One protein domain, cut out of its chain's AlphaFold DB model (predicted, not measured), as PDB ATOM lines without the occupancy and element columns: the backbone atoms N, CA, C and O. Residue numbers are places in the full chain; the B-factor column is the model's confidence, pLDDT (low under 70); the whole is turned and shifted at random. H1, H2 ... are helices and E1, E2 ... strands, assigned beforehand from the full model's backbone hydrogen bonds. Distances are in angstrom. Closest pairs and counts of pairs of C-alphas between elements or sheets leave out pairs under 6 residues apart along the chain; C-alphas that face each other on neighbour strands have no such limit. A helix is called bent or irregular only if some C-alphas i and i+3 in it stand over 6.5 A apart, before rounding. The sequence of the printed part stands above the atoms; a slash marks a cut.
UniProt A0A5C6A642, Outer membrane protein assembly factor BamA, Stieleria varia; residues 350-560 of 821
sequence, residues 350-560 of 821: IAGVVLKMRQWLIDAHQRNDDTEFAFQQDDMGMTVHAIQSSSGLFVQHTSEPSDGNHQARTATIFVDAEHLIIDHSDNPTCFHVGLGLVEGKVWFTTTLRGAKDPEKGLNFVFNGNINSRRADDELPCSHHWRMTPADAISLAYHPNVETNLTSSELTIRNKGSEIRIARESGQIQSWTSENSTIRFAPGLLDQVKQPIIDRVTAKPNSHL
ATOM      1  N   ILE A 350      38.976  25.381  20.370       96.38
ATOM      2  CA  ILE A 350      39.116  24.499  21.538       96.38
ATOM      3  C   ILE A 350      38.015  24.796  22.561       96.38
ATOM      4  O   ILE A 350      37.300  23.888  22.979       96.38
ATOM      5  N   ALA A 351      37.827  26.063  22.927       95.69
ATOM      6  CA  ALA A 351      36.782  26.487  23.852       95.69
ATOM      7  C   ALA A 351      35.379  26.141  23.342       95.69
ATOM      8  O   ALA A 351      34.535  25.720  24.131       95.69
ATOM      9  N   GLY A 352      35.144  26.241  22.029       95.75
ATOM     10  CA  GLY A 352      33.903  25.774  21.410       95.75
ATOM     11  C   GLY A 352      33.633  24.288  21.669       95.75
ATOM     12  O   GLY A 352      32.527  23.927  22.067       95.75
ATOM     13  N   VAL A 353      34.644  23.427  21.512       97.44
ATOM     14  CA  VAL A 353      34.518  21.982  21.782       97.44
ATOM     15  C   VAL A 353      34.337  21.695  23.278       97.44
ATOM     16  O   VAL A 353      33.487  20.886  23.645       97.44
ATOM     17  N   VAL A 354      35.063  22.385  24.162       95.69
ATOM     18  CA  VAL A 354      34.943  22.187  25.622       95.69
ATOM     19  C   VAL A 354      33.585  22.662  26.156       95.69
ATOM     20  O   VAL A 354      33.027  22.039  27.057       95.69
ATOM     21  N   LEU A 355      32.993  23.716  25.581       94.31
ATOM     22  CA  LEU A 355      31.625  24.133  25.915       94.31
ATOM     23  C   LEU A 355      30.576  23.089  25.494       94.31
ATOM     24  O   LEU A 355      29.614  22.876  26.231       94.31
ATOM     25  N   LYS A 356      30.772  22.401  24.362       95.81
ATOM     26  CA  LYS A 356      29.929  21.252  23.985       95.81
ATOM     27  C   LYS A 356      30.116  20.083  24.954       95.81
ATOM     28  O   LYS A 356      29.132  19.495  25.381       95.81
ATOM     29  N   MET A 357      31.356  19.792  25.362       95.56
ATOM     30  CA  MET A 357      31.651  18.769  26.377       95.56
ATOM     31  C   MET A 357      30.966  19.059  27.709       95.56
ATOM     32  O   MET A 357      30.374  18.165  28.308       95.56
ATOM     33  N   ARG A 358      31.002  20.316  28.157       93.25
ATOM     34  CA  ARG A 358      30.262  20.772  29.335       93.25
ATOM     35  C   ARG A 358      28.779  20.415  29.221       93.25
ATOM     36  O   ARG A 358      28.222  19.875  30.170       93.25
ATOM     37  N   GLN A 359      28.149  20.756  28.097       90.12
ATOM     38  CA  GLN A 359      26.728  20.488  27.882       90.12
ATOM     39  C   GLN A 359      26.454  18.978  27.892       90.12
ATOM     40  O   GLN A 359      25.629  18.508  28.666       90.12
ATOM     41  N   TRP A 360      27.263  18.207  27.165       93.81
ATOM     42  CA  TRP A 360      27.194  16.750  27.158       93.81
ATOM     43  C   TRP A 360      27.318  16.132  28.566       93.81
ATOM     44  O   TRP A 360      26.572  15.213  28.895       93.81
ATOM     45  N   LEU A 361      28.198  16.634  29.437       90.75
ATOM     46  CA  LEU A 361      28.296  16.159  30.827       90.75
ATOM     47  C   LEU A 361      27.029  16.444  31.642       90.75
ATOM     48  O   LEU A 361      26.556  15.573  32.366       90.75
ATOM     49  N   ILE A 362      26.485  17.658  31.532       85.75
ATOM     50  CA  ILE A 362      25.274  18.072  32.259       85.75
ATOM     51  C   ILE A 362      24.074  17.209  31.840       85.75
ATOM     52  O   ILE A 362      23.286  16.801  32.690       85.75
ATOM     53  N   ASP A 363      24.000  16.850  30.560       86.75
ATOM     54  CA  ASP A 363      22.890  16.084  29.984       86.75
ATOM     55  C   ASP A 363      23.012  14.565  30.219       86.75
ATOM     56  O   ASP A 363      22.255  13.782  29.646       86.75
ATOM     57  N   ALA A 364      23.960  14.112  31.049       87.19
ATOM     58  CA  ALA A 364      24.154  12.689  31.345       87.19
ATOM     59  C   ALA A 364      22.877  12.014  31.875       87.19
ATOM     60  O   ALA A 364      22.535  10.920  31.433       87.19
ATOM     61  N   HIS A 365      22.121  12.696  32.744       80.50
ATOM     62  CA  HIS A 365      20.852  12.177  33.263       80.50
ATOM     63  C   HIS A 365      19.816  11.935  32.153       80.50
ATOM     64  O   HIS A 365      19.184  10.883  32.138       80.50
ATOM     65  N   GLN A 366      19.677  12.859  31.195       83.31
ATOM     66  CA  GLN A 366      18.719  12.716  30.089       83.31
ATOM     67  C   GLN A 366      19.049  11.527  29.185       83.31
ATOM     68  O   GLN A 366      18.156  10.877  28.649       83.31
ATOM     69  N   ARG A 367      20.342  11.232  29.027       89.50
ATOM     70  CA  ARG A 367      20.817  10.071  28.268       89.50
ATOM     71  C   ARG A 367      20.765   8.767  29.059       89.50
ATOM     72  O   ARG A 367      21.082   7.723  28.495       89.50
ATOM     73  N   ASN A 368      20.372   8.824  30.333       87.88
ATOM     74  CA  ASN A 368      20.445   7.709  31.270       87.88
ATOM     75  C   ASN A 368      21.869   7.122  31.376       87.88
ATOM     76  O   ASN A 368      22.038   5.914  31.539       87.88
ATOM     77  N   ASP A 369      22.891   7.974  31.227       91.50
ATOM     78  CA  ASP A 369      24.292   7.590  31.387       91.50
ATOM     79  C   ASP A 369      24.646   7.561  32.878       91.50
ATOM     80  O   ASP A 369      24.489   8.559  33.589       91.50
ATOM     81  N   ASP A 370      25.232   6.455  33.326       94.31
ATOM     82  CA  ASP A 370      25.927   6.390  34.603       94.31
ATOM     83  C   ASP A 370      27.383   6.809  34.406       94.31
ATOM     84  O   ASP A 370      28.005   6.529  33.376       94.31
ATOM     85  N   THR A 371      27.950   7.464  35.415       93.12
ATOM     86  CA  THR A 371      29.377   7.782  35.449       93.12
ATOM     87  C   THR A 371      30.101   6.847  36.395       93.12
ATOM     88  O   THR A 371      29.879   6.875  37.601       93.12
ATOM     89  N   GLU A 372      31.036   6.083  35.859       94.31
ATOM     90  CA  GLU A 372      31.949   5.247  36.616       94.31
ATOM     91  C   GLU A 372      33.315   5.919  36.737       94.31
ATOM     92  O   GLU A 372      33.905   6.357  35.750       94.31
ATOM     93  N   PHE A 373      33.827   5.959  37.958       92.56
ATOM     94  CA  PHE A 373      35.177   6.358  38.285       92.56
ATOM     95  C   PHE A 373      35.909   5.155  38.865       92.56
ATOM     96  O   PHE A 373      35.482   4.596  39.874       92.56
ATOM     97  N   ALA A 374      37.034   4.789  38.270       92.00
ATOM     98  CA  ALA A 374      37.969   3.846  38.861       92.00
ATOM     99  C   ALA A 374      39.280   4.582  39.114       92.00
ATOM    100  O   ALA A 374      39.912   5.061  38.176       92.00
ATOM    101  N   PHE A 375      39.670   4.698  40.377       88.00
ATOM    102  CA  PHE A 375      40.929   5.285  40.814       88.00
ATOM    103  C   PHE A 375      41.789   4.181  41.415       88.00
ATOM    104  O   PHE A 375      41.306   3.422  42.249       88.00
ATOM    105  N   GLN A 376      43.053   4.110  41.032       85.44
ATOM    106  CA  GLN A 376      44.048   3.227  41.614       85.44
ATOM    107  C   GLN A 376      45.182   4.088  42.148       85.44
ATOM    108  O   GLN A 376      45.756   4.886  41.420       85.44
ATOM    109  N   GLN A 377      45.508   3.953  43.424       78.94
ATOM    110  CA  GLN A 377      46.621   4.668  44.021       78.94
ATOM    111  C   GLN A 377      47.693   3.658  44.418       78.94
ATOM    112  O   GLN A 377      47.631   3.067  45.496       78.94
ATOM    113  N   ASP A 378      48.659   3.468  43.516       75.56
ATOM    114  CA  ASP A 378      49.715   2.451  43.625       75.56
ATOM    115  C   ASP A 378      50.524   2.572  44.920       75.56
ATOM    116  O   ASP A 378      50.740   1.574  45.604       75.56
ATOM    117  N   ASP A 379      50.867   3.799  45.326       70.44
ATOM    118  CA  ASP A 379      51.587   4.073  46.580       70.44
ATOM    119  C   ASP A 379      50.825   3.597  47.833       70.44
ATOM    120  O   ASP A 379      51.399   3.508  48.919       70.44
ATOM    121  N   MET A 380      49.524   3.317  47.704       66.44
ATOM    122  CA  MET A 380      48.622   2.993  48.813       66.44
ATOM    123  C   MET A 380      47.994   1.604  48.693       66.44
ATOM    124  O   MET A 380      47.226   1.229  49.577       66.44
ATOM    125  N   GLY A 381      48.286   0.850  47.623       79.69
ATOM    126  CA  GLY A 381      47.663  -0.455  47.370       79.69
ATOM    127  C   GLY A 381      46.133  -0.386  47.367       79.69
ATOM    128  O   GLY A 381      45.465  -1.304  47.840       79.69
ATOM    129  N   MET A 382      45.573   0.743  46.926       82.00
ATOM    130  CA  MET A 382      44.156   1.058  47.076       82.00
ATOM    131  C   MET A 382      43.511   1.295  45.720       82.00
ATOM    132  O   MET A 382      44.043   2.036  44.894       82.00
ATOM    133  N   THR A 383      42.316   0.746  45.529       88.88
ATOM    134  CA  THR A 383      41.446   1.083  44.405       88.88
ATOM    135  C   THR A 383      40.104   1.602  44.905       88.88
ATOM    136  O   THR A 383      39.459   0.960  45.732       88.88
ATOM    137  N   VAL A 384      39.655   2.740  44.386       90.31
ATOM    138  CA  VAL A 384      38.311   3.279  44.617       90.31
ATOM    139  C   VAL A 384      37.513   3.155  43.329       90.31
ATOM    140  O   VAL A 384      37.889   3.716  42.304       90.31
ATOM    141  N   HIS A 385      36.394   2.448  43.393       94.38
ATOM    142  CA  HIS A 385      35.434   2.290  42.310       94.38
ATOM    143  C   HIS A 385      34.130   2.973  42.705       94.38
ATOM    144  O   HIS A 385      33.489   2.575  43.671       94.38
ATOM    145  N   ALA A 386      33.742   4.028  42.002       94.56
ATOM    146  CA  ALA A 386      32.518   4.765  42.275       94.56
ATOM    147  C   ALA A 386      31.642   4.824  41.028       94.56
ATOM    148  O   ALA A 386      32.143   5.096  39.943       94.56
ATOM    149  N   ILE A 387      30.337   4.616  41.177       95.19
ATOM    150  CA  ILE A 387      29.352   4.786  40.109       95.19
ATOM    151  C   ILE A 387      28.325   5.810  40.573       95.19
ATOM    152  O   ILE A 387      27.752   5.693  41.654       95.19
ATOM    153  N   GLN A 388      28.113   6.833  39.761       93.00
ATOM    154  CA  GLN A 388      27.146   7.897  39.984       93.00
ATOM    155  C   GLN A 388      26.071   7.797  38.911       93.00
ATOM    156  O   GLN A 388      26.383   7.850  37.723       93.00
ATOM    157  N   SER A 389      24.824   7.657  39.337       91.12
ATOM    158  CA  SER A 389      23.656   7.578  38.468       91.12
ATOM    159  C   SER A 389      22.594   8.556  38.935       91.12
ATOM    160  O   SER A 389      22.499   8.891  40.117       91.12
ATOM    161  N   SER A 390      21.719   8.957  38.020       86.19
ATOM    162  CA  SER A 390      20.514   9.692  38.395       86.19
ATOM    163  C   SER A 390      19.604   8.932  39.367       86.19
ATOM    164  O   SER A 390      18.848   9.573  40.090       86.19
ATOM    165  N   SER A 391      19.718   7.601  39.442       86.88
ATOM    166  CA  SER A 391      18.954   6.750  40.359       86.88
ATOM    167  C   SER A 391      19.692   6.393  41.657       86.88
ATOM    168  O   SER A 391      19.068   5.840  42.564       86.88
ATOM    169  N   GLY A 392      20.988   6.708  41.790       90.69
ATOM    170  CA  GLY A 392      21.766   6.247  42.940       90.69
ATOM    171  C   GLY A 392      23.270   6.519  42.902       90.69
ATOM    172  O   GLY A 392      23.825   7.088  41.963       90.69
ATOM    173  N   LEU A 393      23.941   6.091  43.965       92.88
ATOM    174  CA  LEU A 393      25.378   6.194  44.172       92.88
ATOM    175  C   LEU A 393      25.921   4.853  44.658       92.88
ATOM    176  O   LEU A 393      25.414   4.271  45.612       92.88
ATOM    177  N   PHE A 394      27.025   4.424  44.067       95.12
ATOM    178  CA  PHE A 394      27.850   3.332  44.553       95.12
ATOM    179  C   PHE A 394      29.274   3.835  44.765       95.12
ATOM    180  O   PHE A 394      29.819   4.543  43.922       95.12
ATOM    181  N   VAL A 395      29.883   3.464  45.885       93.31
ATOM    182  CA  VAL A 395      31.300   3.686  46.165       93.31
ATOM    183  C   VAL A 395      31.844   2.434  46.828       93.31
ATOM    184  O   VAL A 395      31.393   2.054  47.904       93.31
ATOM    185  N   GLN A 396      32.839   1.816  46.216       94.25
ATOM    186  CA  GLN A 396      33.608   0.728  46.781       94.25
ATOM    187  C   GLN A 396      35.068   1.137  46.894       94.25
ATOM    188  O   GLN A 396      35.709   1.556  45.936       94.25
ATOM    189  N   HIS A 397      35.596   0.991  48.092       90.44
ATOM    190  CA  HIS A 397      37.003   1.102  48.394       90.44
ATOM    191  C   HIS A 397      37.561  -0.304  48.582       90.44
ATOM    192  O   HIS A 397      37.047  -1.052  49.412       90.44
ATOM    193  N   THR A 398      38.622  -0.643  47.861       90.69
ATOM    194  CA  THR A 398      39.354  -1.901  48.004       90.69
ATOM    195  C   THR A 398      40.790  -1.586  48.388       90.69
ATOM    196  O   THR A 398      41.443  -0.790  47.718       90.69
ATOM    197  N   SER A 399      41.293  -2.210  49.445       86.19
ATOM    198  CA  SER A 399      42.701  -2.124  49.835       86.19
ATOM    199  C   SER A 399      43.332  -3.508  49.806       86.19
ATOM    200  O   SER A 399      42.823  -4.437  50.448       86.19
ATOM    201  N   GLU A 400      44.453  -3.635  49.105       79.94
ATOM    202  CA  GLU A 400      45.297  -4.820  49.150       79.94
ATOM    203  C   GLU A 400      46.232  -4.745  50.367       79.94
ATOM    204  O   GLU A 400      46.942  -3.756  50.560       79.94
ATOM    205  N   PRO A 401      46.234  -5.761  51.238       67.69
ATOM    206  CA  PRO A 401      47.156  -5.806  52.363       67.69
ATOM    207  C   PRO A 401      48.605  -5.953  51.872       67.69
ATOM    208  O   PRO A 401      48.898  -6.784  51.014       67.69
ATOM    209  N   SER A 402      49.526  -5.199  52.483       64.62
ATOM    210  CA  SER A 402      50.964  -5.150  52.145       64.62
ATOM    211  C   SER A 402      51.674  -6.507  52.136       64.62
ATOM    212  O   SER A 402      52.723  -6.663  51.517       64.62
ATOM    213  N   ASP A 403      51.104  -7.492  52.826       63.66
ATOM    214  CA  ASP A 403      51.767  -8.752  53.148       63.66
ATOM    215  C   ASP A 403      51.493  -9.857  52.109       63.66
ATOM    216  O   ASP A 403      51.919 -10.996  52.302       63.66
ATOM    217  N   GLY A 404      50.744  -9.563  51.031       59.88
ATOM    218  CA  GLY A 404      50.509 -10.440  49.866       59.88
ATOM    219  C   GLY A 404      49.735 -11.748  50.121       59.88
ATOM    220  O   GLY A 404      49.319 -12.410  49.176       59.88
ATOM    221  N   ASN A 405      49.520 -12.121  51.386       58.53
ATOM    222  CA  ASN A 405      48.896 -13.380  51.816       58.53
ATOM    223  C   ASN A 405      47.438 -13.241  52.294       58.53
ATOM    224  O   ASN A 405      46.820 -14.242  52.651       58.53
ATOM    225  N   HIS A 406      46.887 -12.028  52.340       67.06
ATOM    226  CA  HIS A 406      45.538 -11.767  52.855       67.06
ATOM    227  C   HIS A 406      44.602 -11.319  51.723       67.06
ATOM    228  O   HIS A 406      45.037 -10.670  50.775       67.06
ATOM    229  N   GLN A 407      43.318 -11.677  51.818       74.69
ATOM    230  CA  GLN A 407      42.304 -11.247  50.851       74.69
ATOM    231  C   GLN A 407      42.164  -9.719  50.846       74.69
ATOM    232  O   GLN A 407      42.294  -9.072  51.888       74.69
ATOM    233  N   ALA A 408      41.880  -9.155  49.670       80.19
ATOM    234  CA  ALA A 408      41.601  -7.734  49.519       80.19
ATOM    235  C   ALA A 408      40.404  -7.331  50.393       80.19
ATOM    236  O   ALA A 408      39.354  -7.982  50.377       80.19
ATOM    237  N   ARG A 409      40.566  -6.250  51.156       87.06
ATOM    238  CA  ARG A 409      39.514  -5.725  52.031       87.06
ATOM    239  C   ARG A 409      38.667  -4.743  51.255       87.06
ATOM    240  O   ARG A 409      39.224  -3.873  50.592       87.06
ATOM    241  N   THR A 410      37.348  -4.853  51.359       90.31
ATOM    242  CA  THR A 410      36.424  -3.960  50.653       90.31
ATOM    243  C   THR A 410      35.503  -3.237  51.622       90.31
ATOM    244  O   THR A 410      34.958  -3.850  52.531       90.31
ATOM    245  N   ALA A 411      35.296  -1.943  51.408       91.31
ATOM    246  CA  ALA A 411      34.256  -1.147  52.048       91.31
ATOM    247  C   ALA A 411      33.341  -0.589  50.965       91.31
ATOM    248  O   ALA A 411      33.819  -0.088  49.955       91.31
ATOM    249  N   THR A 412      32.033  -0.720  51.135       94.19
ATOM    250  CA  THR A 412      31.024  -0.349  50.142       94.19
ATOM    251  C   THR A 412      30.000   0.583  50.765       94.19
ATOM    252  O   THR A 412      29.491   0.306  51.848       94.19
ATOM    253  N   ILE A 413      29.670   1.653  50.053       92.81
ATOM    254  CA  ILE A 413      28.505   2.502  50.281       92.81
ATOM    255  C   ILE A 413      27.641   2.397  49.027       92.81
ATOM    256  O   ILE A 413      28.134   2.598  47.917       92.81
ATOM    257  N   PHE A 414      26.366   2.075  49.195       94.25
ATOM    258  CA  PHE A 414      25.395   2.023  48.108       94.25
ATOM    259  C   PHE A 414      24.115   2.740  48.530       94.25
ATOM    260  O   PHE A 414      23.617   2.523  49.634       94.25
ATOM    261  N   VAL A 415      23.604   3.604  47.662       91.25
ATOM    262  CA  VAL A 415      22.377   4.370  47.876       91.25
ATOM    263  C   VAL A 415      21.570   4.362  46.588       91.25
ATOM    264  O   VAL A 415      22.096   4.749  45.550       91.25
ATOM    265  N   ASP A 416      20.303   3.977  46.648       91.00
ATOM    266  CA  ASP A 416      19.345   4.157  45.554       91.00
ATOM    267  C   ASP A 416      17.965   4.567  46.101       91.00
ATOM    268  O   ASP A 416      17.843   5.022  47.238       91.00
ATOM    269  N   ALA A 417      16.915   4.455  45.286       85.12
ATOM    270  CA  ALA A 417      15.549   4.771  45.700       85.12
ATOM    271  C   ALA A 417      15.010   3.885  46.846       85.12
ATOM    272  O   ALA A 417      14.061   4.272  47.526       85.12
ATOM    273  N   GLU A 418      15.590   2.705  47.060       87.56
ATOM    274  CA  GLU A 418      15.065   1.661  47.942       87.56
ATOM    275  C   GLU A 418      16.015   1.336  49.099       87.56
ATOM    276  O   GLU A 418      15.560   0.902  50.156       87.56
ATOM    277  N   HIS A 419      17.316   1.556  48.936       90.06
ATOM    278  CA  HIS A 419      18.354   1.049  49.822       90.06
ATOM    279  C   HIS A 419      19.364   2.138  50.190       90.06
ATOM    280  O   HIS A 419      19.890   2.836  49.330       90.06
ATOM    281  N   LEU A 420      19.718   2.202  51.473       90.25
ATOM    282  CA  LEU A 420      20.977   2.754  51.971       90.25
ATOM    283  C   LEU A 420      21.766   1.603  52.594       90.25
ATOM    284  O   LEU A 420      21.322   1.011  53.576       90.25
ATOM    285  N   ILE A 421      22.921   1.283  52.025       93.31
ATOM    286  CA  ILE A 421      23.774   0.168  52.435       93.31
ATOM    287  C   ILE A 421      25.177   0.690  52.732       93.31
ATOM    288  O   ILE A 421      25.783   1.379  51.912       93.31
ATOM    289  N   ILE A 422      25.718   0.292  53.879       92.56
ATOM    290  CA  ILE A 422      27.131   0.434  54.217       92.56
ATOM    291  C   ILE A 422      27.644  -0.945  54.630       92.56
ATOM    292  O   ILE A 422      27.162  -1.543  55.588       92.56
ATOM    293  N   ASP A 423      28.635  -1.467  53.919       94.94
ATOM    294  CA  ASP A 423      29.165  -2.823  54.092       94.94
ATOM    295  C   ASP A 423      30.695  -2.805  54.136       94.94
ATOM    296  O   ASP A 423      31.332  -1.987  53.478       94.94
ATOM    297  N   HIS A 424      31.293  -3.717  54.896       93.62
ATOM    298  CA  HIS A 424      32.735  -3.940  54.893       93.62
ATOM    299  C   HIS A 424      33.031  -5.440  54.915       93.62
ATOM    300  O   HIS A 424      32.456  -6.156  55.731       93.62
ATOM    301  N   SER A 425      33.952  -5.934  54.077       91.50
ATOM    302  CA  SER A 425      34.301  -7.362  53.947       91.50
ATOM    303  C   SER A 425      34.581  -8.027  55.294       91.50
ATOM    304  O   SER A 425      34.008  -9.065  55.600       91.50
ATOM    305  N   ASP A 426      35.404  -7.371  56.107       90.44
ATOM    306  CA  ASP A 426      35.858  -7.864  57.410       90.44
ATOM    307  C   ASP A 426      34.853  -7.604  58.546       90.44
ATOM    308  O   ASP A 426      35.077  -8.044  59.674       90.44
ATOM    309  N   ASN A 427      33.758  -6.880  58.287       91.06
ATOM    310  CA  ASN A 427      32.695  -6.706  59.271       91.06
ATOM    311  C   ASN A 427      31.693  -7.873  59.144       91.06
ATOM    312  O   ASN A 427      31.177  -8.109  58.043       91.06
ATOM    313  N   PRO A 428      31.402  -8.606  60.238       92.31
ATOM    314  CA  PRO A 428      30.438  -9.708  60.217       92.31
ATOM    315  C   PRO A 428      28.998  -9.250  59.946       92.31
ATOM    316  O   PRO A 428      28.171 -10.068  59.554       92.31
ATOM    317  N   THR A 429      28.700  -7.967  60.150       93.50
ATOM    318  CA  THR A 429      27.385  -7.357  59.913       93.50
ATOM    319  C   THR A 429      27.443  -6.367  58.753       93.50
ATOM    320  O   THR A 429      28.523  -5.926  58.355       93.50
ATOM    321  N   CYS A 430      26.281  -6.007  58.217       93.88
ATOM    322  CA  CYS A 430      26.105  -4.892  57.288       93.88
ATOM    323  C   CYS A 430      25.159  -3.857  57.909       93.88
ATOM    324  O   CYS A 430      24.337  -4.212  58.748       93.88
ATOM    325  N   PHE A 431      25.248  -2.591  57.508       91.50
ATOM    326  CA  PHE A 431      24.235  -1.593  57.846       91.50
ATOM    327  C   PHE A 431      23.340  -1.378  56.630       91.50
ATOM    328  O   PHE A 431      23.820  -0.913  55.595       91.50
ATOM    329  N   HIS A 432      22.060  -1.731  56.733       92.69
ATOM    330  CA  HIS A 432      21.102  -1.613  55.634       92.69
ATOM    331  C   HIS A 432      19.783  -0.992  56.107       92.69
ATOM    332  O   HIS A 432      19.118  -1.505  57.006       92.69
ATOM    333  N   VAL A 433      19.384   0.107  55.468       86.12
ATOM    334  CA  VAL A 433      18.106   0.798  55.686       86.12
ATOM    335  C   VAL A 433      17.303   0.805  54.387       86.12
ATOM    336  O   VAL A 433      17.852   1.047  53.312       86.12
ATOM    337  N   GLY A 434      15.997   0.544  54.484       83.75
ATOM    338  CA  GLY A 434      15.064   0.701  53.370       83.75
ATOM    339  C   GLY A 434      14.623   2.158  53.227       83.75
ATOM    340  O   GLY A 434      13.971   2.686  54.124       83.75
ATOM    341  N   LEU A 435      14.961   2.811  52.114       76.25
ATOM    342  CA  LEU A 435      14.618   4.214  51.853       76.25
ATOM    343  C   LEU A 435      13.196   4.412  51.313       76.25
ATOM    344  O   LEU A 435      12.662   5.511  51.422       76.25
ATOM    345  N   GLY A 436      12.540   3.353  50.826       64.06
ATOM    346  CA  GLY A 436      11.173   3.424  50.286       64.06
ATOM    347  C   GLY A 436      10.084   3.845  51.287       64.06
ATOM    348  O   GLY A 436       8.953   4.086  50.881       64.06
ATOM    349  N   LEU A 437      10.412   3.943  52.580       57.09
ATOM    350  CA  LEU A 437       9.509   4.361  53.662       57.09
ATOM    351  C   LEU A 437       9.828   5.762  54.211       57.09
ATOM    352  O   LEU A 437       9.182   6.218  55.154       57.09
ATOM    353  N   VAL A 438      10.847   6.428  53.665       60.56
ATOM    354  CA  VAL A 438      11.316   7.729  54.142       60.56
ATOM    355  C   VAL A 438      10.869   8.798  53.145       60.56
ATOM    356  O   VAL A 438      11.177   8.722  51.958       60.56
ATOM    357  N   GLU A 439      10.181   9.836  53.621       64.88
ATOM    358  CA  GLU A 439       9.756  10.991  52.804       64.88
ATOM    359  C   GLU A 439      10.925  11.893  52.373       64.88
ATOM    360  O   GLU A 439      10.739  12.930  51.742       64.88
ATOM    361  N   GLY A 440      12.152  11.509  52.713       65.88
ATOM    362  CA  GLY A 440      13.353  12.271  52.440       65.88
ATOM    363  C   GLY A 440      13.842  12.170  50.998       65.88
ATOM    364  O   GLY A 440      13.480  11.275  50.235       65.88
ATOM    365  N   LYS A 441      14.718  13.106  50.638       75.25
ATOM    366  CA  LYS A 441      15.439  13.134  49.364       75.25
ATOM    367  C   LYS A 441      16.931  13.190  49.630       75.25
ATOM    368  O   LYS A 441      17.409  14.114  50.284       75.25
ATOM    369  N   VAL A 442      17.670  12.244  49.079       75.88
ATOM    370  CA  VAL A 442      19.123  12.288  48.981       75.88
ATOM    371  C   VAL A 442      19.479  12.855  47.612       75.88
ATOM    372  O   VAL A 442      18.918  12.464  46.589       75.88
ATOM    373  N   TRP A 443      20.411  13.795  47.545       79.75
ATOM    374  CA  TRP A 443      20.979  14.169  46.259       79.75
ATOM    375  C   TRP A 443      22.474  14.359  46.334       79.75
ATOM    376  O   TRP A 443      23.032  14.775  47.349       79.75
ATOM    377  N   PHE A 444      23.117  14.116  45.206       82.19
ATOM    378  CA  PHE A 444      24.542  14.281  45.038       82.19
ATOM    379  C   PHE A 444      24.832  15.163  43.835       82.19
ATOM    380  O   PHE A 444      24.036  15.312  42.906       82.19
ATOM    381  N   THR A 445      25.990  15.796  43.855       79.75
ATOM    382  CA  THR A 445      26.422  16.683  42.788       79.75
ATOM    383  C   THR A 445      27.908  16.520  42.559       79.75
ATOM    384  O   THR A 445      28.700  16.727  43.481       79.75
ATOM    385  N   THR A 446      28.285  16.238  41.315       85.81
ATOM    386  CA  THR A 446      29.685  16.224  40.886       85.81
ATOM    387  C   THR A 446      29.968  17.493  40.113       85.81
ATOM    388  O   THR A 446      29.461  17.707  39.014       85.81
ATOM    389  N   THR A 447      30.760  18.373  40.718       83.69
ATOM    390  CA  THR A 447      31.165  19.636  40.109       83.69
ATOM    391  C   THR A 447      32.564  19.507  39.533       83.69
ATOM    392  O   THR A 447      33.509  19.207  40.263       83.69
ATOM    393  N   LEU A 448      32.703  19.790  38.245       86.94
ATOM    394  CA  LEU A 448      33.979  19.931  37.568       86.94
ATOM    395  C   LEU A 448      34.355  21.413  37.519       86.94
ATOM    396  O   LEU A 448      33.680  22.204  36.863       86.94
ATOM    397  N   ARG A 449      35.415  21.786  38.236       84.56
ATOM    398  CA  ARG A 449      35.905  23.167  38.321       84.56
ATOM    399  C   ARG A 449      37.217  23.344  37.577       84.56
ATOM    400  O   ARG A 449      38.050  22.437  37.582       84.56
ATOM    401  N   GLY A 450      37.442  24.535  37.029       79.56
ATOM    402  CA  GLY A 450      38.783  24.960  36.634       79.56
ATOM    403  C   GLY A 450      39.690  24.954  37.864       79.56
ATOM    404  O   GLY A 450      39.314  25.462  38.927       79.56
ATOM    405  N   ALA A 451      40.857  24.320  37.774       74.56
ATOM    406  CA  ALA A 451      41.745  24.273  38.925       74.56
ATOM    407  C   ALA A 451      42.366  25.653  39.202       74.56
ATOM    408  O   ALA A 451      42.784  26.361  38.292       74.56
ATOM    409  N   LYS A 452      42.426  26.035  40.484       70.38
ATOM    410  CA  LYS A 452      43.118  27.262  40.929       70.38
ATOM    411  C   LYS A 452      44.626  27.101  40.988       70.38
ATOM    412  O   LYS A 452      45.360  28.078  40.914       70.38
ATOM    413  N   ASP A 453      45.050  25.864  41.212       68.94
ATOM    414  CA  ASP A 453      46.446  25.483  41.205       68.94
ATOM    415  C   ASP A 453      46.935  25.530  39.751       68.94
ATOM    416  O   ASP A 453      46.411  24.760  38.944       68.94
ATOM    417  N   PRO A 454      47.920  26.386  39.411       65.56
ATOM    418  CA  PRO A 454      48.476  26.455  38.062       65.56
ATOM    419  C   PRO A 454      48.999  25.102  37.588       65.56
ATOM    420  O   PRO A 454      49.147  24.867  36.397       65.56
ATOM    421  N   GLU A 455      49.316  24.198  38.506       68.38
ATOM    422  CA  GLU A 455      49.812  22.873  38.187       68.38
ATOM    423  C   GLU A 455      48.718  21.851  37.850       68.38
ATOM    424  O   GLU A 455      49.048  20.751  37.413       68.38
ATOM    425  N   LYS A 456      47.435  22.178  38.028       69.62
ATOM    426  CA  LYS A 456      46.299  21.285  37.759       69.62
ATOM    427  C   LYS A 456      45.397  21.895  36.690       69.62
ATOM    428  O   LYS A 456      45.361  23.101  36.510       69.62
ATOM    429  N   GLY A 457      44.672  21.060  35.950       69.31
ATOM    430  CA  GLY A 457      43.750  21.528  34.902       69.31
ATOM    431  C   GLY A 457      42.312  21.594  35.389       69.31
ATOM    432  O   GLY A 457      41.594  22.554  35.123       69.31
ATOM    433  N   LEU A 458      41.904  20.570  36.139       80.31
ATOM    434  CA  LEU A 458      40.543  20.374  36.616       80.31
ATOM    435  C   LEU A 458      40.546  19.926  38.073       80.31
ATOM    436  O   LEU A 458      41.435  19.194  38.506       80.31
ATOM    437  N   ASN A 459      39.518  20.343  38.803       82.12
ATOM    438  CA  ASN A 459      39.228  19.906  40.161       82.12
ATOM    439  C   ASN A 459      37.832  19.287  40.209       82.12
ATOM    440  O   ASN A 459      36.860  19.908  39.779       82.12
ATOM    441  N   PHE A 460      37.728  18.096  40.789       82.38
ATOM    442  CA  PHE A 460      36.447  17.463  41.081       82.38
ATOM    443  C   PHE A 460      36.005  17.832  42.491       82.38
ATOM    444  O   PHE A 460      36.782  17.742  43.439       82.38
ATOM    445  N   VAL A 461      34.749  18.238  42.631       79.69
ATOM    446  CA  VAL A 461      34.112  18.459  43.929       79.69
ATOM    447  C   VAL A 461      32.836  17.639  43.968       79.69
ATOM    448  O   VAL A 461      31.904  17.906  43.210       79.69
ATOM    449  N   PHE A 462      32.799  16.650  44.851       76.56
ATOM    450  CA  PHE A 462      31.608  15.862  45.128       76.56
ATOM    451  C   PHE A 462      30.901  16.425  46.361       76.56
ATOM    452  O   PHE A 462      31.539  16.631  47.389       76.56
ATOM    453  N   ASN A 463      29.599  16.679  46.257       70.62
ATOM    454  CA  ASN A 463      28.772  17.131  47.374       70.62
ATOM    455  C   ASN A 463      27.553  16.219  47.508       70.62
ATOM    456  O   ASN A 463      26.901  15.940  46.503       70.62
ATOM    457  N   GLY A 464      27.225  15.809  48.732       68.88
ATOM    458  CA  GLY A 464      25.983  15.109  49.066       68.88
ATOM    459  C   GLY A 464      25.095  15.957  49.971       68.88
ATOM    460  O   GLY A 464      25.590  16.752  50.769       68.88
ATOM    461  N   ASN A 465      23.784  15.807  49.839       65.44
ATOM    462  CA  ASN A 465      22.794  16.448  50.694       65.44
ATOM    463  C   ASN A 465      21.632  15.486  50.966       65.44
ATOM    464  O   ASN A 465      21.352  14.603  50.156       65.44
ATOM    465  N   ILE A 466      20.967  15.669  52.104       63.66
ATOM    466  CA  ILE A 466      19.800  14.894  52.515       63.66
ATOM    467  C   ILE A 466      18.757  15.889  53.014       63.66
ATOM    468  O   ILE A 466      19.038  16.681  53.908       63.66
ATOM    469  N   ASN A 467      17.543  15.818  52.484       62.56
ATOM    470  CA  ASN A 467      16.379  16.521  53.003       62.56
ATOM    471  C   ASN A 467      15.430  15.527  53.657       62.56
ATOM    472  O   ASN A 467      15.264  14.423  53.151       62.56
ATOM    473  N   SER A 468      14.755  15.939  54.733       57.97
ATOM    474  CA  SER A 468      13.710  15.123  55.365       57.97
ATOM    475  C   SER A 468      12.382  15.123  54.601       57.97
ATOM    476  O   SER A 468      11.485  14.379  54.964       57.97
ATOM    477  N   ARG A 469      12.256  15.948  53.552       60.00
ATOM    478  CA  ARG A 469      11.067  16.033  52.699       60.00
ATOM    479  C   ARG A 469      11.435  15.982  51.226       60.00
ATOM    480  O   ARG A 469      12.515  16.435  50.833       60.00
ATOM    481  N   ARG A 470      10.478  15.505  50.446       66.50
ATOM    482  CA  ARG A 470      10.517  15.309  49.005       66.50
ATOM    483  C   ARG A 470       9.124  15.627  48.475       66.50
ATOM    484  O   ARG A 470       8.146  15.282  49.127       66.50
ATOM    485  N   ALA A 471       9.035  16.321  47.347       64.88
ATOM    486  CA  ALA A 471       7.743  16.475  46.682       64.88
ATOM    487  C   ALA A 471       7.339  15.153  46.005       64.88
ATOM    488  O   ALA A 471       8.210  14.359  45.651       64.88
ATOM    489  N   ASP A 472       6.042  14.929  45.793       64.69
ATOM    490  CA  ASP A 472       5.525  13.676  45.216       64.69
ATOM    491  C   ASP A 472       6.140  13.326  43.848       64.69
ATOM    492  O   ASP A 472       6.238  12.156  43.483       64.69
ATOM    493  N   ASP A 473       6.580  14.339  43.094       67.19
ATOM    494  CA  ASP A 473       7.198  14.218  41.772       67.19
ATOM    495  C   ASP A 473       8.723  14.002  41.801       67.19
ATOM    496  O   ASP A 473       9.339  13.770  40.759       67.19
ATOM    497  N   GLU A 474       9.363  14.066  42.969       68.19
ATOM    498  CA  GLU A 474      10.815  13.960  43.093       68.19
ATOM    499  C   GLU A 474      11.282  12.528  43.387       68.19
ATOM    500  O   GLU A 474      10.695  11.796  44.183       68.19
ATOM    501  N   LEU A 475      12.417  12.132  42.803       73.44
ATOM    502  CA  LEU A 475      13.065  10.853  43.109       73.44
ATOM    503  C   LEU A 475      13.702  10.872  44.516       73.44
ATOM    504  O   LEU A 475      14.237  11.912  44.918       73.44
ATOM    505  N   PRO A 476      13.703   9.744  45.265       72.69
ATOM    506  CA  PRO A 476      14.330   9.667  46.591       72.69
ATOM    507  C   PRO A 476      15.842   9.876  46.541       72.69
ATOM    508  O   PRO A 476      16.437  10.319  47.520       72.69
ATOM    509  N   CYS A 477      16.459   9.574  45.400       80.12
ATOM    510  CA  CYS A 477      17.864   9.812  45.128       80.12
ATOM    511  C   CYS A 477      18.016  10.534  43.784       80.12
ATOM    512  O   CYS A 477      17.286  10.237  42.843       80.12
ATOM    513  N   SER A 478      18.950  11.484  43.685       79.25
ATOM    514  CA  SER A 478      19.298  12.124  42.407       79.25
ATOM    515  C   SER A 478      20.768  12.534  42.342       79.25
ATOM    516  O   SER A 478      21.348  12.971  43.336       79.25
ATOM    517  N   HIS A 479      21.378  12.436  41.162       85.38
ATOM    518  CA  HIS A 479      22.734  12.915  40.890       85.38
ATOM    519  C   HIS A 479      22.723  13.934  39.758       85.38
ATOM    520  O   HIS A 479      21.984  13.787  38.788       85.38
ATOM    521  N   HIS A 480      23.566  14.959  39.885       80.94
ATOM    522  CA  HIS A 480      23.707  15.992  38.868       80.94
ATOM    523  C   HIS A 480      25.174  16.327  38.607       80.94
ATOM    524  O   HIS A 480      25.960  16.558  39.534       80.94
ATOM    525  N   TRP A 481      25.525  16.443  37.329       84.94
ATOM    526  CA  TRP A 481      26.780  17.047  36.903       84.94
ATOM    527  C   TRP A 481      26.679  18.564  36.891       84.94
ATOM    528  O   TRP A 481      25.677  19.144  36.474       84.94
ATOM    529  N   ARG A 482      27.749  19.227  37.327       83.75
ATOM    530  CA  ARG A 482      27.872  20.683  37.252       83.75
ATOM    531  C   ARG A 482      29.226  21.073  36.708       83.75
ATOM    532  O   ARG A 482      30.260  20.599  37.156       83.75
ATOM    533  N   MET A 483      29.206  21.998  35.767       87.00
ATOM    534  CA  MET A 483      30.391  22.668  35.263       87.00
ATOM    535  C   MET A 483      29.936  24.032  34.760       87.00
ATOM    536  O   MET A 483      28.959  24.129  34.007       87.00
ATOM    537  N   THR A 484      30.574  25.108  35.203       87.19
ATOM    538  CA  THR A 484      30.199  26.454  34.752       87.19
ATOM    539  C   THR A 484      30.827  26.742  33.383       87.19
ATOM    540  O   THR A 484      31.823  26.111  33.016       87.19
ATOM    541  N   PRO A 485      30.288  27.687  32.589       90.31
ATOM    542  CA  PRO A 485      30.980  28.143  31.387       90.31
ATOM    543  C   PRO A 485      32.394  28.650  31.705       90.31
ATOM    544  O   PRO A 485      33.322  28.361  30.959       90.31
ATOM    545  N   ALA A 486      32.588  29.323  32.843       90.06
ATOM    546  CA  ALA A 486      33.901  29.796  33.274       90.06
ATOM    547  C   ALA A 486      34.891  28.656  33.551       90.06
ATOM    548  O   ALA A 486      36.058  28.775  33.180       90.06
ATOM    549  N   ASP A 487      34.443  27.534  34.118       90.00
ATOM    550  CA  ASP A 487      35.281  26.339  34.301       90.00
ATOM    551  C   ASP A 487      35.716  25.745  32.955       90.00
ATOM    552  O   ASP A 487      36.886  25.412  32.763       90.00
ATOM    553  N   ALA A 488      34.784  25.662  32.001       91.75
ATOM    554  CA  ALA A 488      35.039  25.151  30.654       91.75
ATOM    555  C   ALA A 488      36.030  26.034  29.882       91.75
ATOM    556  O   ALA A 488      36.997  25.534  29.305       91.75
ATOM    557  N   ILE A 489      35.834  27.355  29.910       93.12
ATOM    558  CA  ILE A 489      36.760  28.298  29.274       93.12
ATOM    559  C   ILE A 489      38.116  28.289  29.983       93.12
ATOM    560  O   ILE A 489      39.146  28.318  29.314       93.12
ATOM    561  N   SER A 490      38.144  28.190  31.313       91.06
ATOM    562  CA  SER A 490      39.403  28.097  32.059       91.06
ATOM    563  C   SER A 490      40.221  26.887  31.621       91.06
ATOM    564  O   SER A 490      41.416  27.043  31.397       91.06
ATOM    565  N   LEU A 491      39.593  25.723  31.412       91.06
ATOM    566  CA  LEU A 491      40.268  24.532  30.884       91.06
ATOM    567  C   LEU A 491      40.855  24.770  29.485       91.06
ATOM    568  O   LEU A 491      42.006  24.421  29.235       91.06
ATOM    569  N   ALA A 492      40.080  25.373  28.581       92.75
ATOM    570  CA  ALA A 492      40.478  25.576  27.187       92.75
ATOM    571  C   ALA A 492      41.650  26.558  27.002       92.75
ATOM    572  O   ALA A 492      42.348  26.494  25.992       92.75
ATOM    573  N   TYR A 493      41.850  27.472  27.954       92.00
ATOM    574  CA  TYR A 493      42.893  28.504  27.910       92.00
ATOM    575  C   TYR A 493      43.993  28.304  28.959       92.00
ATOM    576  O   TYR A 493      44.858  29.165  29.121       92.00
ATOM    577  N   HIS A 494      43.969  27.196  29.697       88.69
ATOM    578  CA  HIS A 494      44.936  26.963  30.757       88.69
ATOM    579  C   HIS A 494      46.350  26.754  30.172       88.69
ATOM    580  O   HIS A 494      46.531  25.878  29.327       88.69
ATOM    581  N   PRO A 495      47.382  27.493  30.624       86.38
ATOM    582  CA  PRO A 495      48.702  27.490  29.983       86.38
ATOM    583  C   PRO A 495      49.442  26.154  30.103       86.38
ATOM    584  O   PRO A 495      50.274  25.837  29.260       86.38
ATOM    585  N   ASN A 496      49.130  25.366  31.134       85.00
ATOM    586  CA  ASN A 496      49.747  24.059  31.380       85.00
ATOM    587  C   ASN A 496      48.920  22.888  30.827       85.00
ATOM    588  O   ASN A 496      49.124  21.743  31.223       85.00
ATOM    589  N   VAL A 497      47.943  23.173  29.964       88.00
ATOM    590  CA  VAL A 497      47.137  22.159  29.287       88.00
ATOM    591  C   VAL A 497      47.587  22.068  27.835       88.00
ATOM    592  O   VAL A 497      47.483  23.026  27.070       88.00
ATOM    593  N   GLU A 498      48.077  20.899  27.444       91.81
ATOM    594  CA  GLU A 498      48.400  20.609  26.051       91.81
ATOM    595  C   GLU A 498      47.118  20.229  25.314       91.81
ATOM    596  O   GLU A 498      46.339  19.394  25.775       91.81
ATOM    597  N   THR A 499      46.893  20.834  24.152       94.19
ATOM    598  CA  THR A 499      45.715  20.554  23.330       94.19
ATOM    599  C   THR A 499      46.131  20.159  21.925       94.19
ATOM    600  O   THR A 499      47.028  20.757  21.331       94.19
ATOM    601  N   ASN A 500      45.475  19.136  21.385       96.25
ATOM    602  CA  ASN A 500      45.621  18.731  19.996       96.25
ATOM    603  C   ASN A 500      44.233  18.589  19.374       96.25
ATOM    604  O   ASN A 500      43.465  17.703  19.752       96.25
ATOM    605  N   LEU A 501      43.909  19.486  18.445       96.75
ATOM    606  CA  LEU A 501      42.627  19.508  17.758       96.75
ATOM    607  C   LEU A 501      42.779  18.954  16.341       96.75
ATOM    608  O   LEU A 501      43.582  19.442  15.549       96.75
ATOM    609  N   THR A 502      41.967  17.955  16.016       96.19
ATOM    610  CA  THR A 502      41.892  17.329  14.691       96.19
ATOM    611  C   THR A 502      40.545  17.629  14.019       96.19
ATOM    612  O   THR A 502      39.722  18.399  14.529       96.19
ATOM    613  N   SER A 503      40.292  17.024  12.855       93.62
ATOM    614  CA  SER A 503      39.000  17.129  12.169       93.62
ATOM    615  C   SER A 503      37.857  16.412  12.893       93.62
ATOM    616  O   SER A 503      36.707  16.769  12.668       93.62
ATOM    617  N   SER A 504      38.140  15.426  13.753       95.62
ATOM    618  CA  SER A 504      37.115  14.612  14.427       95.62
ATOM    619  C   SER A 504      37.124  14.722  15.951       95.62
ATOM    620  O   SER A 504      36.091  14.506  16.583       95.62
ATOM    621  N   GLU A 505      38.262  15.057  16.558       97.06
ATOM    622  CA  GLU A 505      38.428  15.038  18.014       97.06
ATOM    623  C   GLU A 505      39.338  16.152  18.539       97.06
ATOM    624  O   GLU A 505      40.249  16.615  17.848       97.06
ATOM    625  N   LEU A 506      39.106  16.533  19.794       98.06
ATOM    626  CA  LEU A 506      40.001  17.321  20.629       98.06
ATOM    627  C   LEU A 506      40.614  16.405  21.692       98.06
ATOM    628  O   LEU A 506      39.890  15.762  22.448       98.06
ATOM    629  N   THR A 507      41.941  16.386  21.776       96.94
ATOM    630  CA  THR A 507      42.675  15.764  22.884       96.94
ATOM    631  C   THR A 507      43.188  16.850  23.820       96.94
ATOM    632  O   THR A 507      43.829  17.797  23.365       96.94
ATOM    633  N   ILE A 508      42.920  16.707  25.116       94.31
ATOM    634  CA  ILE A 508      43.373  17.602  26.187       94.31
ATOM    635  C   ILE A 508      44.267  16.797  27.128       94.31
ATOM    636  O   ILE A 508      43.824  15.777  27.654       94.31
ATOM    637  N   ARG A 509      45.502  17.246  27.364       92.75
ATOM    638  CA  ARG A 509      46.460  16.590  28.263       92.75
ATOM    639  C   ARG A 509      46.927  17.516  29.374       92.75
ATOM    640  O   ARG A 509      47.249  18.678  29.133       92.75
ATOM    641  N   ASN A 510      47.000  16.984  30.592       85.94
ATOM    642  CA  ASN A 510      47.578  17.677  31.741       85.94
ATOM    643  C   ASN A 510      48.097  16.676  32.781       85.94
ATOM    644  O   ASN A 510      47.317  15.864  33.270       85.94
ATOM    645  N   LYS A 511      49.396  16.752  33.121       74.62
ATOM    646  CA  LYS A 511      50.070  15.962  34.174       74.62
ATOM    647  C   LYS A 511      49.580  14.509  34.276       74.62
ATOM    648  O   LYS A 511      49.046  14.095  35.299       74.62
ATOM    649  N   GLY A 512      49.719  13.762  33.181       75.44
ATOM    650  CA  GLY A 512      49.363  12.344  33.143       75.44
ATOM    651  C   GLY A 512      47.875  12.050  32.930       75.44
ATOM    652  O   GLY A 512      47.520  10.887  32.779       75.44
ATOM    653  N   SER A 513      47.003  13.065  32.865       85.69
ATOM    654  CA  SER A 513      45.611  12.929  32.421       85.69
ATOM    655  C   SER A 513      45.443  13.270  30.945       85.69
ATOM    656  O   SER A 513      46.037  14.228  30.453       85.69
ATOM    657  N   GLU A 514      44.616  12.489  30.253       92.94
ATOM    658  CA  GLU A 514      44.193  12.687  28.871       92.94
ATOM    659  C   GLU A 514      42.663  12.602  28.782       92.94
ATOM    660  O   GLU A 514      42.044  11.653  29.269       92.94
ATOM    661  N   ILE A 515      42.057  13.594  28.132       94.56
ATOM    662  CA  ILE A 515      40.634  13.619  27.790       94.56
ATOM    663  C   ILE A 515      40.524  13.689  26.272       94.56
ATOM    664  O   ILE A 515      41.100  14.585  25.650       94.56
ATOM    665  N   ARG A 516      39.769  12.767  25.674       96.81
ATOM    666  CA  ARG A 516      39.443  12.775  24.243       96.81
ATOM    667  C   ARG A 516      37.974  13.100  24.062       96.81
ATOM    668  O   ARG A 516      37.110  12.444  24.641       96.81
ATOM    669  N   ILE A 517      37.705  14.129  23.270       97.88
ATOM    670  CA  ILE A 517      36.383  14.725  23.102       97.88
ATOM    671  C   ILE A 517      36.038  14.722  21.616       97.88
ATOM    672  O   ILE A 517      36.785  15.265  20.801       97.88
ATOM    673  N   ALA A 518      34.886  14.165  21.252       97.75
ATOM    674  CA  ALA A 518      34.363  14.259  19.896       97.75
ATOM    675  C   ALA A 518      34.057  15.726  19.556       97.75
ATOM    676  O   ALA A 518      33.279  16.391  20.241       97.75
ATOM    677  N   ARG A 519      34.651  16.241  18.478       96.81
ATOM    678  CA  ARG A 519      34.590  17.666  18.109       96.81
ATOM    679  C   ARG A 519      33.163  18.161  17.836       96.81
ATOM    680  O   ARG A 519      32.810  19.289  18.190       96.81
ATOM    681  N   GLU A 520      32.347  17.327  17.195       95.31
ATOM    682  CA  GLU A 520      31.002  17.722  16.769       95.31
ATOM    683  C   GLU A 520      29.988  17.709  17.914       95.31
ATOM    684  O   GLU A 520      29.271  18.696  18.084       95.31
ATOM    685  N   SER A 521      29.969  16.649  18.725       94.81
ATOM    686  CA  SER A 521      28.985  16.457  19.800       94.81
ATOM    687  C   SER A 521      29.455  16.928  21.178       94.81
ATOM    688  O   SER A 521      28.629  17.132  22.059       94.81
ATOM    689  N   GLY A 522      30.764  17.080  21.396       96.19
ATOM    690  CA  GLY A 522      31.332  17.273  22.734       96.19
ATOM    691  C   GLY A 522      31.398  15.993  23.574       96.19
ATOM    692  O   GLY A 522      31.802  16.051  24.730       96.19
ATOM    693  N   GLN A 523      31.029  14.834  23.025       96.00
ATOM    694  CA  GLN A 523      31.051  13.567  23.757       96.00
ATOM    695  C   GLN A 523      32.461  13.230  24.254       96.00
ATOM    696  O   GLN A 523      33.407  13.220  23.463       96.00
ATOM    697  N   ILE A 524      32.594  12.879  25.534       95.88
ATOM    698  CA  ILE A 524      33.846  12.339  26.074       95.88
ATOM    699  C   ILE A 524      33.981  10.887  25.611       95.88
ATOM    700  O   ILE A 524      33.183  10.030  25.981       95.88
ATOM    701  N   GLN A 525      34.981  10.615  24.777       93.62
ATOM    702  CA  GLN A 525      35.266   9.283  24.234       93.62
ATOM    703  C   GLN A 525      36.157   8.468  25.171       93.62
ATOM    704  O   GLN A 525      35.984   7.259  25.308       93.62
ATOM    705  N   SER A 526      37.105   9.134  25.826       93.06
ATOM    706  CA  SER A 526      37.922   8.550  26.881       93.06
ATOM    707  C   SER A 526      38.381   9.637  27.838       93.06
ATOM    708  O   SER A 526      38.725  10.742  27.416       93.06
ATOM    709  N   TRP A 527      38.435   9.303  29.120       93.56
ATOM    710  CA  TRP A 527      39.051  10.146  30.129       93.56
ATOM    711  C   TRP A 527      39.881   9.269  31.053       93.56
ATOM    712  O   TRP A 527      39.357   8.491  31.849       93.56
ATOM    713  N   THR A 528      41.193   9.383  30.910       90.69
ATOM    714  CA  THR A 528      42.163   8.600  31.668       90.69
ATOM    715  C   THR A 528      43.126   9.526  32.395       90.69
ATOM    716  O   THR A 528      43.380  10.655  31.975       90.69
ATOM    717  N   SER A 529      43.669   9.060  33.505       86.00
ATOM    718  CA  SER A 529      44.882   9.585  34.113       86.00
ATOM    719  C   SER A 529      45.824   8.438  34.451       86.00
ATOM    720  O   SER A 529      45.418   7.284  34.339       86.00
ATOM    721  N   GLU A 530      47.059   8.744  34.857       83.19
ATOM    722  CA  GLU A 530      48.046   7.748  35.318       83.19
ATOM    723  C   GLU A 530      47.417   6.695  36.241       83.19
ATOM    724  O   GLU A 530      47.708   5.512  36.117       83.19
ATOM    725  N   ASN A 531      46.484   7.141  37.082       83.69
ATOM    726  CA  ASN A 531      45.927   6.398  38.200       83.69
ATOM    727  C   ASN A 531      44.394   6.382  38.195       83.69
ATOM    728  O   ASN A 531      43.771   6.069  39.207       83.69
ATOM    729  N   SER A 532      43.739   6.787  37.103       86.50
ATOM    730  CA  SER A 532      42.279   6.771  37.066       86.50
ATOM    731  C   SER A 532      41.685   6.617  35.680       86.50
ATOM    732  O   SER A 532      42.265   7.010  34.673       86.50
ATOM    733  N   THR A 533      40.475   6.081  35.632       91.00
ATOM    734  CA  THR A 533      39.652   6.037  34.429       91.00
ATOM    735  C   THR A 533      38.251   6.514  34.770       91.00
ATOM    736  O   THR A 533      37.721   6.214  35.841       91.00
ATOM    737  N   ILE A 534      37.674   7.308  33.872       92.25
ATOM    738  CA  ILE A 534      36.290   7.758  33.960       92.25
ATOM    739  C   ILE A 534      35.570   7.248  32.719       92.25
ATOM    740  O   ILE A 534      36.006   7.489  31.588       92.25
ATOM    741  N   ARG A 535      34.474   6.526  32.936       93.44
ATOM    742  CA  ARG A 535      33.644   5.928  31.889       93.44
ATOM    743  C   ARG A 535      32.201   6.389  32.043       93.44
ATOM    744  O   ARG A 535      31.703   6.514  33.156       93.44
ATOM    745  N   PHE A 536      31.537   6.598  30.913       93.62
ATOM    746  CA  PHE A 536      30.116   6.918  30.843       93.62
ATOM    747  C   PHE A 536      29.410   5.806  30.072       93.62
ATOM    748  O   PHE A 536      29.817   5.498  28.949       93.62
ATOM    749  N   ALA A 537      28.413   5.169  30.680       93.62
ATOM    750  CA  ALA A 537      27.586   4.162  30.019       93.62
ATOM    751  C   ALA A 537      26.263   3.969  30.778       93.62
ATOM    752  O   ALA A 537      26.236   4.156  31.992       93.62
ATOM    753  N   PRO A 538      25.178   3.557  30.110       94.62
ATOM    754  CA  PRO A 538      23.917   3.280  30.786       94.62
ATOM    755  C   PRO A 538      23.969   1.981  31.604       94.62
ATOM    756  O   PRO A 538      24.584   0.993  31.190       94.62
ATOM    757  N   GLY A 539      23.267   1.965  32.741       93.31
ATOM    758  CA  GLY A 539      23.013   0.760  33.542       93.31
ATOM    759  C   GLY A 539      24.245   0.168  34.236       93.31
ATOM    760  O   GLY A 539      24.270  -1.032  34.508       93.31
ATOM    761  N   LEU A 540      25.282   0.964  34.499       95.19
ATOM    762  CA  LEU A 540      26.433   0.555  35.311       95.19
ATOM    763  C   LEU A 540      26.042   0.361  36.778       95.19
ATOM    764  O   LEU A 540      26.528  -0.573  37.416       95.19
ATOM    765  N   LEU A 541      25.157   1.205  37.316       94.31
ATOM    766  CA  LEU A 541      24.704   1.070  38.701       94.31
ATOM    767  C   LEU A 541      23.865  -0.205  38.882       94.31
ATOM    768  O   LEU A 541      24.074  -0.958  39.834       94.31
ATOM    769  N   ASP A 542      22.984  -0.498  37.926       93.31
ATOM    770  CA  ASP A 542      22.155  -1.709  37.941       93.31
ATOM    771  C   ASP A 542      23.004  -2.988  37.895       93.31
ATOM    772  O   ASP A 542      22.683  -3.975  38.561       93.31
ATOM    773  N   GLN A 543      24.130  -2.963  37.170       94.75
ATOM    774  CA  GLN A 543      25.074  -4.085  37.109       94.75
ATOM    775  C   GLN A 543      25.692  -4.420  38.474       94.75
ATOM    776  O   GLN A 543      25.987  -5.588  38.732       94.75
ATOM    777  N   VAL A 544      25.884  -3.427  39.353       94.88
ATOM    778  CA  VAL A 544      26.469  -3.640  40.690       94.88
ATOM    779  C   VAL A 544      25.423  -3.821  41.793       94.88
ATOM    780  O   VAL A 544      25.754  -4.392  42.833       94.88
ATOM    781  N   LYS A 545      24.164  -3.410  41.575       94.56
ATOM    782  CA  LYS A 545      23.086  -3.469  42.580       94.56
ATOM    783  C   LYS A 545      22.860  -4.885  43.118       94.56
ATOM    784  O   LYS A 545      22.998  -5.109  44.321       94.56
ATOM    785  N   GLN A 546      22.545  -5.851  42.249       93.38
ATOM    786  CA  GLN A 546      22.175  -7.202  42.697       93.38
ATOM    787  C   GLN A 546      23.312  -7.926  43.444       93.38
ATOM    788  O   GLN A 546      23.053  -8.433  44.535       93.38
ATOM    789  N   PRO A 547      24.575  -7.910  42.966       93.44
ATOM    790  CA  PRO A 547      25.690  -8.489  43.717       93.44
ATOM    791  C   PRO A 547      25.865  -7.914  45.129       93.44
ATOM    792  O   PRO A 547      26.244  -8.642  46.046       93.44
ATOM    793  N   ILE A 548      25.605  -6.615  45.325       93.31
ATOM    794  CA  ILE A 548      25.675  -5.981  46.649       93.31
ATOM    795  C   ILE A 548      24.526  -6.474  47.521       93.31
ATOM    796  O   ILE A 548      24.778  -6.888  48.649       93.31
ATOM    797  N   ILE A 549      23.295  -6.465  47.001       92.38
ATOM    798  CA  ILE A 549      22.103  -6.934  47.723       92.38
ATOM    799  C   ILE A 549      22.279  -8.387  48.165       92.38
ATOM    800  O   ILE A 549      22.090  -8.689  49.343       92.38
ATOM    801  N   ASP A 550      22.706  -9.271  47.265       92.00
ATOM    802  CA  ASP A 550      22.943 -10.685  47.574       92.00
ATOM    803  C   ASP A 550      23.997 -10.836  48.680       92.00
ATOM    804  O   ASP A 550      23.816 -11.602  49.632       92.00
ATOM    805  N   ARG A 551      25.080 -10.050  48.599       89.62
ATOM    806  CA  ARG A 551      26.160 -10.055  49.591       89.62
ATOM    807  C   ARG A 551      25.697  -9.570  50.961       89.62
ATOM    808  O   ARG A 551      26.060 -10.184  51.962       89.62
ATOM    809  N   VAL A 552      24.922  -8.487  51.034       89.81
ATOM    810  CA  VAL A 552      24.462  -7.949  52.325       89.81
ATOM    811  C   VAL A 552      23.311  -8.746  52.916       89.81
ATOM    812  O   VAL A 552      23.234  -8.837  54.133       89.81
ATOM    813  N   THR A 553      22.489  -9.396  52.089       88.88
ATOM    814  CA  THR A 553      21.432 -10.318  52.545       88.88
ATOM    815  C   THR A 553      22.023 -11.552  53.230       88.88
ATOM    816  O   THR A 553      21.403 -12.132  54.118       88.88
ATOM    817  N   ALA A 554      23.249 -11.943  52.865       89.81
ATOM    818  CA  ALA A 554      23.981 -13.018  53.532       89.81
ATOM    819  C   ALA A 554      24.562 -12.617  54.905       89.81
ATOM    820  O   ALA A 554      25.018 -13.493  55.645       89.81
ATOM    821  N   LYS A 555      24.560 -11.324  55.255       91.69
ATOM    822  CA  LYS A 555      25.034 -10.810  56.546       91.69
ATOM    823  C   LYS A 555      23.856 -10.404  57.437       91.69
ATOM    824  O   LYS A 555      22.858  -9.888  56.940       91.69
ATOM    825  N   PRO A 556      23.963 -10.567  58.764       93.31
ATOM    826  CA  PRO A 556      23.032  -9.928  59.683       93.31
ATOM    827  C   PRO A 556      23.073  -8.403  59.518       93.31
ATOM    828  O   PRO A 556      24.154  -7.807  59.475       93.31
ATOM    829  N   ASN A 557      21.896  -7.781  59.458       91.56
ATOM    830  CA  ASN A 557      21.764  -6.329  59.431       91.56
ATOM    831  C   ASN A 557      21.946  -5.760  60.847       91.56
ATOM    832  O   ASN A 557      21.290  -6.214  61.784       91.56
ATOM    833  N   SER A 558      22.836  -4.782  61.001       88.75
ATOM    834  CA  SER A 558      23.097  -4.080  62.258       88.75
ATOM    835  C   SER A 558      22.037  -3.028  62.576       88.75
ATOM    836  O   SER A 558      21.885  -2.663  63.738       88.75
ATOM    837  N   HIS A 559      21.291  -2.551  61.574       85.31
ATOM    838  CA  HIS A 559      20.256  -1.542  61.763       85.31
ATOM    839  C   HIS A 559      19.059  -2.095  62.547       85.31
ATOM    840  O   HIS A 559      18.414  -3.067  62.144       85.31
ATOM    841  N   LEU A 560      18.713  -1.406  63.634       82.75
ATOM    842  CA  LEU A 560      17.501  -1.635  64.415       82.75
ATOM    843  C   LEU A 560      16.627  -0.389  64.293       82.75
ATOM    844  O   LEU A 560      17.055   0.689  64.690       82.75
TER     845      LEU A 560
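What this domain is: This is residues 350 to 560 of the 821 residues of the protein "Outer membrane protein assembly factor BamA" of Stieleria varia (UniProt A0A5C6A642). A long, twisted wall of eleven antiparallel strands has helix H3 across one face, over E5 to E2, and helix H1 across the opposite face, over E13 to E11. A small sheet of three strands, E8, E7 and E9, is partly face to face with the wall, its strands crossed over the wall's, and H2 sits by the end of E7, against H1. The printed part has 211 residues with three named helices and fourteen named strands, in the order H1, E1 to E9, H2, E10 to E14, H3; the class is mixed. The large sheet runs E6 E5 E4 E3 E2 E1 E14 E13 E12 E11 E10; the small one, E8 E7 E9, is mixed. The whole is compact, radius of gyration of the C-alphas 19.0 A, and only just flat, spanning 56 by 52 by 29 A.

Where its parts are: H1, residues 350 to 362, begins at C-alpha 350 (39.116, 24.499, 21.538) and measures 18.7 A. E1 (369 to 377, 25.8 A), E2 (382 to 389), E3 (392 to 399), E4 (409 to 415), E5 (419 to 424) and E6 (431 to 434) form a meander, each strand the antiparallel neighbour of the one before. E7 (441 to 450, 29.1 A), E8 (458 to 467, 29.4 A) and E9 (477 to 482) follow, then H2 (485 to 492). E10 (498 to 501), E11 (505 to 510), E12 (513 to 518), E13 (524 to 529) and E14 (532 to 538) form a second meander. H3, residues 540 to 553, measures 21.0 A and ends at C-alpha 553 (21.432, -10.318, 52.545); it is irregular, C-alphas 543 and 546 being 7.0 A apart.

How they stand to each other: E1 of the first meander and E14 of the second are neighbours in the large sheet, antiparallel at 161 degrees between their directions, with N 372 and O 535 2.8 A apart, within hydrogen-bond range. H3 is on the large sheet at a height of 8.9 A and runs across the strands, at 69 degrees to E5 on the local plane. H1 is on the opposite face at a height of 9.0 A. The two sheets form a sandwich, two sheets face to face, their strands at 70 degrees; the closest C-alphas of E3 and E9, those of Gly 392 and Cys 477, are 5.7 A apart. E7 and E9 are parallel, with N 446 and O 480 at 2.9 A. E7 and E8 are an antiparallel hairpin, with N 445 and O 463 at 2.8 A. H1 and H2 touch at a steep tilt of 50 degrees, opposite ways, closest at the C-alphas of Ala 351 and Ala 492, 5.1 A. Every O i to N i+4 pair is within range in H1 and H2, and 7 of 10 in H3.

The domain as a whole: The C-alphas farthest apart, of Ser 503 and Leu 560, are 59.5 A apart. The printed part has no cut, and no link is long. Mean pLDDT of the printed part is 85.9; residue 380 and residues 401 to 406, 436 to 440, 453 to 457 and 464 to 474 are under 70.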